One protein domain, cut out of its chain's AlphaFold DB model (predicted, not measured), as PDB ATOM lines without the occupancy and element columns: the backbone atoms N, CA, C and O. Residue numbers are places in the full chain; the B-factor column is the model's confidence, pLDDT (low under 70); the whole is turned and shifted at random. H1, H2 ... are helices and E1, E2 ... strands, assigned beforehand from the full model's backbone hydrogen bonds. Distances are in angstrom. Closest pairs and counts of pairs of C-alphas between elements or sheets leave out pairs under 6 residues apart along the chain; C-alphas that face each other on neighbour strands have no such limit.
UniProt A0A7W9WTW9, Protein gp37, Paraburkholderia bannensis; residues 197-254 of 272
ATOM      1  N   ASP A 197     -28.982 -43.663  45.031       86.19
ATOM      2  CA  ASP A 197     -28.783 -43.150  46.383       86.19
ATOM      3  C   ASP A 197     -27.362 -42.618  46.599       86.19
ATOM      4  O   ASP A 197     -26.988 -42.323  47.731       86.19
ATOM      5  N   GLU A 198     -26.563 -42.515  45.537       82.94
ATOM      6  CA  GLU A 198     -25.290 -41.800  45.525       82.94
ATOM      7  C   GLU A 198     -25.530 -40.300  45.338       82.94
ATOM      8  O   GLU A 198     -26.421 -39.890  44.596       82.94
ATOM      9  N   ASP A 199     -24.715 -39.471  45.991       73.75
ATOM     10  CA  ASP A 199     -24.759 -38.027  45.772       73.75
ATOM     11  C   ASP A 199     -24.125 -37.682  44.420       73.75
ATOM     12  O   ASP A 199     -22.917 -37.831  44.226       73.75
ATOM     13  N   TRP A 200     -24.957 -37.241  43.477       71.62
ATOM     14  CA  TRP A 200     -24.512 -36.802  42.155       71.62
ATOM     15  C   TRP A 200     -24.242 -35.292  42.072       71.62
ATOM     16  O   TRP A 200     -23.866 -34.789  41.007       71.62
ATOM     17  N   GLY A 201     -24.357 -34.566  43.191       64.62
ATOM     18  CA  GLY A 201     -24.007 -33.151  43.296       64.62
ATOM     19  C   GLY A 201     -24.634 -32.300  42.187       64.62
ATOM     20  O   GLY A 201     -25.810 -32.437  41.867       64.62
ATOM     21  N   GLU A 202     -23.829 -31.441  41.559       59.44
ATOM     22  CA  GLU A 202     -24.268 -30.546  40.473       59.44
ATOM     23  C   GLU A 202     -24.631 -31.263  39.156       59.44
ATOM     24  O   GLU A 202     -25.175 -30.634  38.249       59.44
ATOM     25  N   HIS A 203     -24.339 -32.566  39.018       60.28
ATOM     26  CA  HIS A 203     -24.628 -33.321  37.790       60.28
ATOM     27  C   HIS A 203     -26.093 -33.756  37.700       60.28
ATOM     28  O   HIS A 203     -26.595 -33.984  36.598       60.28
ATOM     29  N   ALA A 204     -26.780 -33.864  38.838       60.28
ATOM     30  CA  ALA A 204     -28.226 -33.994  38.888       60.28
ATOM     31  C   ALA A 204     -28.828 -32.589  39.032       60.28
ATOM     32  O   ALA A 204     -28.560 -31.873  39.996       60.28
ATOM     33  N   GLY A 205     -29.636 -32.156  38.060       60.50
ATOM     34  CA  GLY A 205     -30.369 -30.901  38.200       60.50
ATOM     35  C   GLY A 205     -31.349 -30.984  39.373       60.50
ATOM     36  O   GLY A 205     -31.889 -32.047  39.655       60.50
ATOM     37  N   TYR A 206     -31.666 -29.857  40.026       61.12
ATOM     38  CA  TYR A 206     -32.637 -29.820  41.139       61.12
ATOM     39  C   TYR A 206     -33.985 -30.477  40.784       61.12
ATOM     40  O   TYR A 206     -34.677 -31.004  41.645       61.12
ATOM     41  N   GLN A 207     -34.372 -30.466  39.505       65.69
ATOM     42  CA  GLN A 207     -35.621 -31.065  39.029       65.69
ATOM     43  C   GLN A 207     -35.608 -32.603  38.980       65.69
ATOM     44  O   GLN A 207     -36.681 -33.204  38.897       65.69
ATOM     45  N   ASP A 208     -34.426 -33.208  39.089       78.94
ATOM     46  CA  ASP A 208     -34.156 -34.641  39.000       78.94
ATOM     47  C   ASP A 208     -33.885 -35.282  40.371       78.94
ATOM     48  O   ASP A 208     -33.449 -36.425  40.444       78.94
ATOM     49  N   THR A 209     -34.187 -34.592  41.471       85.12
ATOM     50  CA  THR A 209     -34.046 -35.131  42.831       85.12
ATOM     51  C   THR A 209     -35.411 -35.441  43.452       85.12
ATOM     52  O   THR A 209     -36.388 -34.700  43.282       85.12
ATOM     53  N   ALA A 210     -35.481 -36.527  44.220       87.62
ATOM     54  CA  ALA A 210     -36.653 -36.934  44.986       87.62
ATOM     55  C   ALA A 210     -36.311 -37.173  46.461       87.62
ATOM     56  O   ALA A 210     -35.250 -37.704  46.780       87.62
ATOM     57  N   GLY A 211     -37.233 -36.820  47.359       87.81
ATOM     58  CA  GLY A 211     -37.202 -37.229  48.765       87.81
ATOM     59  C   GLY A 211     -38.160 -38.394  49.010       87.81
ATOM     60  O   GLY A 211     -39.375 -38.226  48.889       87.81
ATOM     61  N   VAL A 212     -37.636 -39.562  49.375       90.75
ATOM     62  CA  VAL A 212     -38.395 -40.818  49.519       90.75
ATOM     63  C   VAL A 212     -38.523 -41.202  50.987       90.75
ATOM     64  O   VAL A 212     -37.515 -41.323  51.673       90.75
ATOM     65  N   LEU A 213     -39.739 -41.432  51.472       90.31
ATOM     66  CA  LEU A 213     -39.979 -41.971  52.811       90.31
ATOM     67  C   LEU A 213     -39.820 -43.498  52.840       90.31
ATOM     68  O   LEU A 213     -40.063 -44.160  51.827       90.31
ATOM     69  N   PRO A 214     -39.531 -44.095  54.012       90.12
ATOM     70  CA  PRO A 214     -39.510 -45.548  54.177       90.12
ATOM     71  C   PRO A 214     -40.822 -46.250  53.795       90.12
ATOM     72  O   PRO A 214     -40.787 -47.428  53.439       90.12
ATOM     73  N   SER A 215     -41.960 -45.544  53.847       90.31
ATOM     74  CA  SER A 215     -43.281 -46.026  53.406       90.31
ATOM     75  C   SER A 215     -43.412 -46.151  51.885       90.31
ATOM     76  O   SER A 215     -44.303 -46.847  51.405       90.31
ATOM     77  N   GLY A 216     -42.535 -45.488  51.128       91.25
ATOM     78  CA  GLY A 216     -42.549 -45.427  49.666       91.25
ATOM     79  C   GLY A 216     -43.225 -44.187  49.097       91.25
ATOM     80  O   GLY A 216     -43.151 -43.949  47.893       91.25
ATOM     81  N   GLU A 217     -43.827 -43.356  49.948       91.12
ATOM     82  CA  GLU A 217     -44.256 -42.017  49.558       91.12
ATOM     83  C   GLU A 217     -43.043 -41.163  49.187       91.12
ATOM     84  O   GLU A 217     -42.072 -41.069  49.940       91.12
ATOM     85  N   PHE A 218     -43.098 -40.492  48.042       90.50
ATOM     86  CA  PHE A 218     -42.002 -39.660  47.564       90.50
ATOM     87  C   PHE A 218     -42.504 -38.332  47.014       90.50
ATOM     88  O   PHE A 218     -43.630 -38.225  46.525       90.50
ATOM     89  N   GLU A 219     -41.634 -37.331  47.058       88.00
ATOM     90  CA  GLU A 219     -41.896 -36.011  46.503       88.00
ATOM     91  C   GLU A 219     -40.728 -35.572  45.622       88.00
ATOM     92  O   GLU A 219     -39.563 -35.731  45.987       88.00
ATOM     93  N   LEU A 220     -41.050 -35.060  44.432       86.31
ATOM     94  CA  LEU A 220     -40.061 -34.509  43.511       86.31
ATOM     95  C   LEU A 220     -39.751 -33.067  43.910       86.31
ATOM     96  O   LEU A 220     -40.669 -32.265  44.080       86.31
ATOM     97  N   MET A 221     -38.470 -32.715  43.955       77.56
ATOM     98  CA  MET A 221     -38.011 -31.352  44.254       77.56
ATOM     99  C   MET A 221     -38.582 -30.310  43.271       77.56
ATOM    100  O   MET A 221     -38.938 -29.199  43.663       77.56
ATOM    101  N   SER A 222     -38.780 -30.689  42.000       68.81
ATOM    102  CA  SER A 222     -39.402 -29.845  40.963       68.81
ATOM    103  C   SER A 222     -40.841 -29.407  41.268       68.81
ATOM    104  O   SER A 222     -41.333 -28.482  40.622       68.81
ATOM    105  N   LYS A 223     -41.524 -30.020  42.243       65.44
ATOM    106  CA  LYS A 223     -42.894 -29.659  42.649       65.44
ATOM    107  C   LYS A 223     -42.962 -28.615  43.772       65.44
ATOM    108  O   LYS A 223     -44.029 -28.414  44.339       65.44
ATOM    109  N   GLY A 224     -41.859 -27.924  44.065       60.19
ATOM    110  CA  GLY A 224     -41.817 -26.863  45.081       60.19
ATOM    111  C   GLY A 224     -41.487 -27.355  46.491       60.19
ATOM    112  O   GLY A 224     -41.515 -26.562  47.429       60.19
ATOM    113  N   TYR A 225     -41.130 -28.632  46.642       62.94
ATOM    114  CA  TYR A 225     -40.538 -29.154  47.868       62.94
ATOM    115  C   TYR A 225     -39.161 -28.506  48.061       62.94
ATOM    116  O   TYR A 225     -38.278 -28.624  47.208       62.94
ATOM    117  N   SER A 226     -39.007 -27.770  49.164       60.81
ATOM    118  CA  SER A 226     -37.741 -27.189  49.602       60.81
ATOM    119  C   SER A 226     -37.395 -27.835  50.938       60.81
ATOM    120  O   SER A 226     -38.119 -27.652  51.919       60.81
ATOM    121  N   PRO A 227     -36.378 -28.694  50.971       56.88
ATOM    122  CA  PRO A 227     -36.133 -29.532  52.126       56.88
ATOM    123  C   PRO A 227     -35.414 -28.749  53.240       56.88
ATOM    124  O   PRO A 227     -34.794 -27.724  52.963       56.88
ATOM    125  N   PRO A 228     -35.430 -29.232  54.497       52.66
ATOM    126  CA  PRO A 228     -34.957 -28.468  55.661       52.66
ATOM    127  C   PRO A 228     -33.434 -28.250  55.737       52.66
ATOM    128  O   PRO A 228     -32.966 -27.716  56.734       52.66
ATOM    129  N   PHE A 229     -32.677 -28.663  54.718       53.53
ATOM    130  CA  PHE A 229     -31.221 -28.539  54.658       53.53
ATOM    131  C   PHE A 229     -30.789 -27.973  53.309       53.53
ATOM    132  O   PHE A 229     -31.290 -28.441  52.271       53.53
ATOM    133  N   ASP A 230     -29.834 -27.043  53.327       54.97
ATOM    134  CA  ASP A 230     -29.173 -26.548  52.118       54.97
ATOM    135  C   ASP A 230     -28.199 -27.596  51.524       54.97
ATOM    136  O   ASP A 230     -28.010 -28.695  52.060       54.97
ATOM    137  N   GLN A 231     -27.608 -27.302  50.360       55.38
ATOM    138  CA  GLN A 231     -26.652 -28.208  49.700       55.38
ATOM    139  C   GLN A 231     -25.426 -28.533  50.575       55.38
ATOM    140  O   GLN A 231     -24.857 -29.615  50.440       55.38
ATOM    141  N   HIS A 232     -25.021 -27.625  51.464       51.16
ATOM    142  CA  HIS A 232     -23.848 -27.783  52.319       51.16
ATOM    143  C   HIS A 232     -24.121 -28.761  53.468       51.16
ATOM    144  O   HIS A 232     -23.289 -29.615  53.771       51.16
ATOM    145  N   GLU A 233     -25.315 -28.710  54.055       52.16
ATOM    146  CA  GLU A 233     -25.738 -29.650  55.098       52.16
ATOM    147  C   GLU A 233     -25.976 -31.074  54.554       52.16
ATOM    148  O   GLU A 233     -25.679 -32.049  55.250       52.16
ATOM    149  N   ARG A 234     -26.401 -31.220  53.286       54.19
ATOM    150  CA  ARG A 234     -26.512 -32.530  52.596       54.19
ATOM    151  C   ARG A 234     -25.168 -33.269  52.538       54.19
ATOM    152  O   ARG A 234     -25.120 -34.469  52.796       54.19
ATOM    153  N   LEU A 235     -24.080 -32.550  52.256       50.97
ATOM    154  CA  LEU A 235     -22.726 -33.113  52.186       50.97
ATOM    155  C   LEU A 235     -22.222 -33.613  53.551       50.97
ATOM    156  O   LEU A 235     -21.403 -34.529  53.607       50.97
ATOM    157  N   MET A 236     -22.709 -33.026  54.649       48.06
ATOM    158  CA  MET A 236     -22.247 -33.319  56.011       48.06
ATOM    159  C   MET A 236     -23.081 -34.398  56.724       48.06
ATOM    160  O   MET A 236     -22.535 -35.144  57.535       48.06
ATOM    161  N   ALA A 237     -24.384 -34.501  56.437       48.59
ATOM    162  CA  ALA A 237     -25.311 -35.425  57.107       48.59
ATOM    163  C   ALA A 237     -25.500 -36.780  56.386       48.59
ATOM    164  O   ALA A 237     -26.093 -37.706  56.946       48.59
ATOM    165  N   GLY A 238     -24.999 -36.915  55.152       57.44
ATOM    166  CA  GLY A 238     -25.329 -38.028  54.259       57.44
ATOM    167  C   GLY A 238     -26.720 -37.875  53.625       57.44
ATOM    168  O   GLY A 238     -27.402 -36.870  53.804       57.44
ATOM    169  N   ASN A 239     -27.182 -38.884  52.878       63.84
ATOM    170  CA  ASN A 239     -28.446 -38.809  52.122       63.84
ATOM    171  C   ASN A 239     -29.734 -38.936  52.969       63.84
ATOM    172  O   ASN A 239     -30.816 -39.085  52.398       63.84
ATOM    173  N   VAL A 240     -29.640 -38.857  54.302       62.22
ATOM    174  CA  VAL A 240     -30.771 -38.942  55.245       62.22
ATOM    175  C   VAL A 240     -31.187 -37.531  55.679       62.22
ATOM    176  O   VAL A 240     -30.393 -36.804  56.275       62.22
ATOM    177  N   ARG A 241     -32.439 -37.134  55.421       63.53
ATOM    178  CA  ARG A 241     -32.986 -35.836  55.860       63.53
ATOM    179  C   ARG A 241     -33.651 -35.910  57.243       63.53
ATOM    180  O   ARG A 241     -34.076 -36.975  57.682       63.53
ATOM    181  N   LEU A 242     -33.785 -34.758  57.917       60.06
ATOM    182  CA  LEU A 242     -34.438 -34.632  59.239       60.06
ATOM    183  C   LEU A 242     -35.901 -35.082  59.252       60.06
ATOM    184  O   LEU A 242     -36.397 -35.508  60.289       60.06
ATOM    185  N   ASP A 243     -36.586 -34.991  58.114       65.88
ATOM    186  CA  ASP A 243     -37.964 -35.457  57.940       65.88
ATOM    187  C   ASP A 243     -38.054 -36.969  57.657       65.88
ATOM    188  O   ASP A 243     -39.132 -37.489  57.369       65.88
ATOM    189  N   GLY A 244     -36.927 -37.685  57.733       73.38
ATOM    190  CA  GLY A 244     -36.836 -39.121  57.491       73.38
ATOM    191  C   GLY A 244     -36.808 -39.508  56.013       73.38
ATOM    192  O   GLY A 244     -36.806 -40.704  55.717       73.38
ATOM    193  N   ARG A 245     -36.784 -38.545  55.079       82.19
ATOM    194  CA  ARG A 245     -36.673 -38.838  53.645       82.19
ATOM    195  C   ARG A 245     -35.234 -39.131  53.242       82.19
ATOM    196  O   ARG A 245     -34.306 -38.415  53.614       82.19
ATOM    197  N   MET A 246     -35.074 -40.142  52.397       86.12
ATOM    198  CA  MET A 246     -33.841 -40.410  51.671       86.12
ATOM    199  C   MET A 246     -33.837 -39.654  50.352       86.12
ATOM    200  O   MET A 246     -34.811 -39.708  49.596       86.12
ATOM    201  N   LEU A 247     -32.739 -38.960  50.073       84.81
ATOM    202  CA  LEU A 247     -32.554 -38.303  48.787       84.81
ATOM    203  C   LEU A 247     -32.132 -39.301  47.722       84.81
ATOM    204  O   LEU A 247     -31.238 -40.114  47.943       84.81
ATOM    205  N   MET A 248     -32.777 -39.187  46.571       89.25
ATOM    206  CA  MET A 248     -32.491 -39.966  45.378       89.25
ATOM    207  C   MET A 248     -32.317 -39.018  44.203       89.25
ATOM    208  O   MET A 248     -33.164 -38.145  44.000       89.25
ATOM    209  N   ASP A 249     -31.286 -39.237  43.398       88.62
ATOM    210  CA  ASP A 249     -31.041 -38.465  42.181       88.62
ATOM    211  C   ASP A 249     -31.347 -39.322  40.945       88.62
ATOM    212  O   ASP A 249     -30.969 -40.493  40.857       88.62
ATOM    213  N   ARG A 250     -32.081 -38.762  39.982       91.00
ATOM    214  CA  ARG A 250     -32.394 -39.400  38.704       91.00
ATOM    215  C   ARG A 250     -31.224 -39.176  37.760       91.00
ATOM    216  O   ARG A 250     -31.013 -38.087  37.243       91.00
ATOM    217  N   VAL A 251     -30.487 -40.248  37.509       90.75
ATOM    218  CA  VAL A 251     -29.216 -40.206  36.763       90.75
ATOM    219  C   VAL A 251     -29.270 -41.019  35.474       90.75
ATOM    220  O   VAL A 251     -28.337 -40.994  34.671       90.75
ATOM    221  N   GLY A 252     -30.370 -41.737  35.255       91.38
ATOM    222  CA  GLY A 252     -30.542 -42.629  34.123       91.38
ATOM    223  C   GLY A 252     -30.043 -44.044  34.422       91.38
ATOM    224  O   GLY A 252     -29.000 -44.232  35.053       91.38
ATOM    225  N   LYS A 253     -30.735 -45.059  33.895       92.31
ATOM    226  CA  LYS A 253     -30.434 -46.487  34.126       92.31
ATOM    227  C   LYS A 253     -28.965 -46.874  33.984       92.31
ATOM    228  O   LYS A 253     -28.442 -47.652  34.779       92.31
ATOM    229  N   LYS A 254     -28.297 -46.352  32.953       90.69
ATOM    230  CA  LYS A 254     -26.885 -46.657  32.680       90.69
ATOM    231  C   LYS A 254     -25.972 -46.209  33.826       90.69
ATOM    232  O   LYS A 254     -25.020 -46.914  34.138       90.69
TER     233      LYS A 254
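This is residues 197 to 254 of the 272 residues of the protein "Protein gp37" of Paraburkholderia bannensis (UniProt A0A7W9WTW9). Little of this domain is regular: a small antiparallel sheet of three short strands, in the order E2, E1, E3, is joined by loops to one short helix, H1, set off from the sheet. The printed part has 58 residues, with E1, E2, H1 and E3 along the chain, a mixed class with 19 residues in named elements. It is compact and rounded, with a radius of gyration of the C-alphas of 10.7 A and spans of 29 by 25 by 20 A.

Residues 197 to 208 hold no named element. E1, residues 209 to 212, begins at C-alpha 209 (-34.046, -35.131, 42.831) and is 9.8 A long. E2 is residues 218 to 220, 6.8 A. H1 is residues 231 to 237, 10.4 A. E3, residues 246 to 250, is 13.1 A long and ends at C-alpha 250 (-32.394, -39.400, 38.704).

E1 and E2 form a hairpin, antiparallel at 163 degrees, with N 211 and O 219 2.9 A apart. E1 and E3 are antiparallel at 145 degrees, with N 210 and O 248 2.8 A apart. E2, H1 and E3 make a split strand-helix-strand unit, two strands running the same way with E1 between them, its crossover right-handed. H1 is not on the sheet, and is apart from E1. In H1, 1 of 3 O i to N i+4 pairs and 2 of 4 O i to N i+3 pairs are within hydrogen-bond range.

The C-alphas farthest apart, of Pro 228 and Lys 254, are 30.4 A apart. The printed part has no cut, and no link between named elements is long. Mean pLDDT of the printed part is 72.5, and residues 201 to 207 and 222 to 243 are under 70.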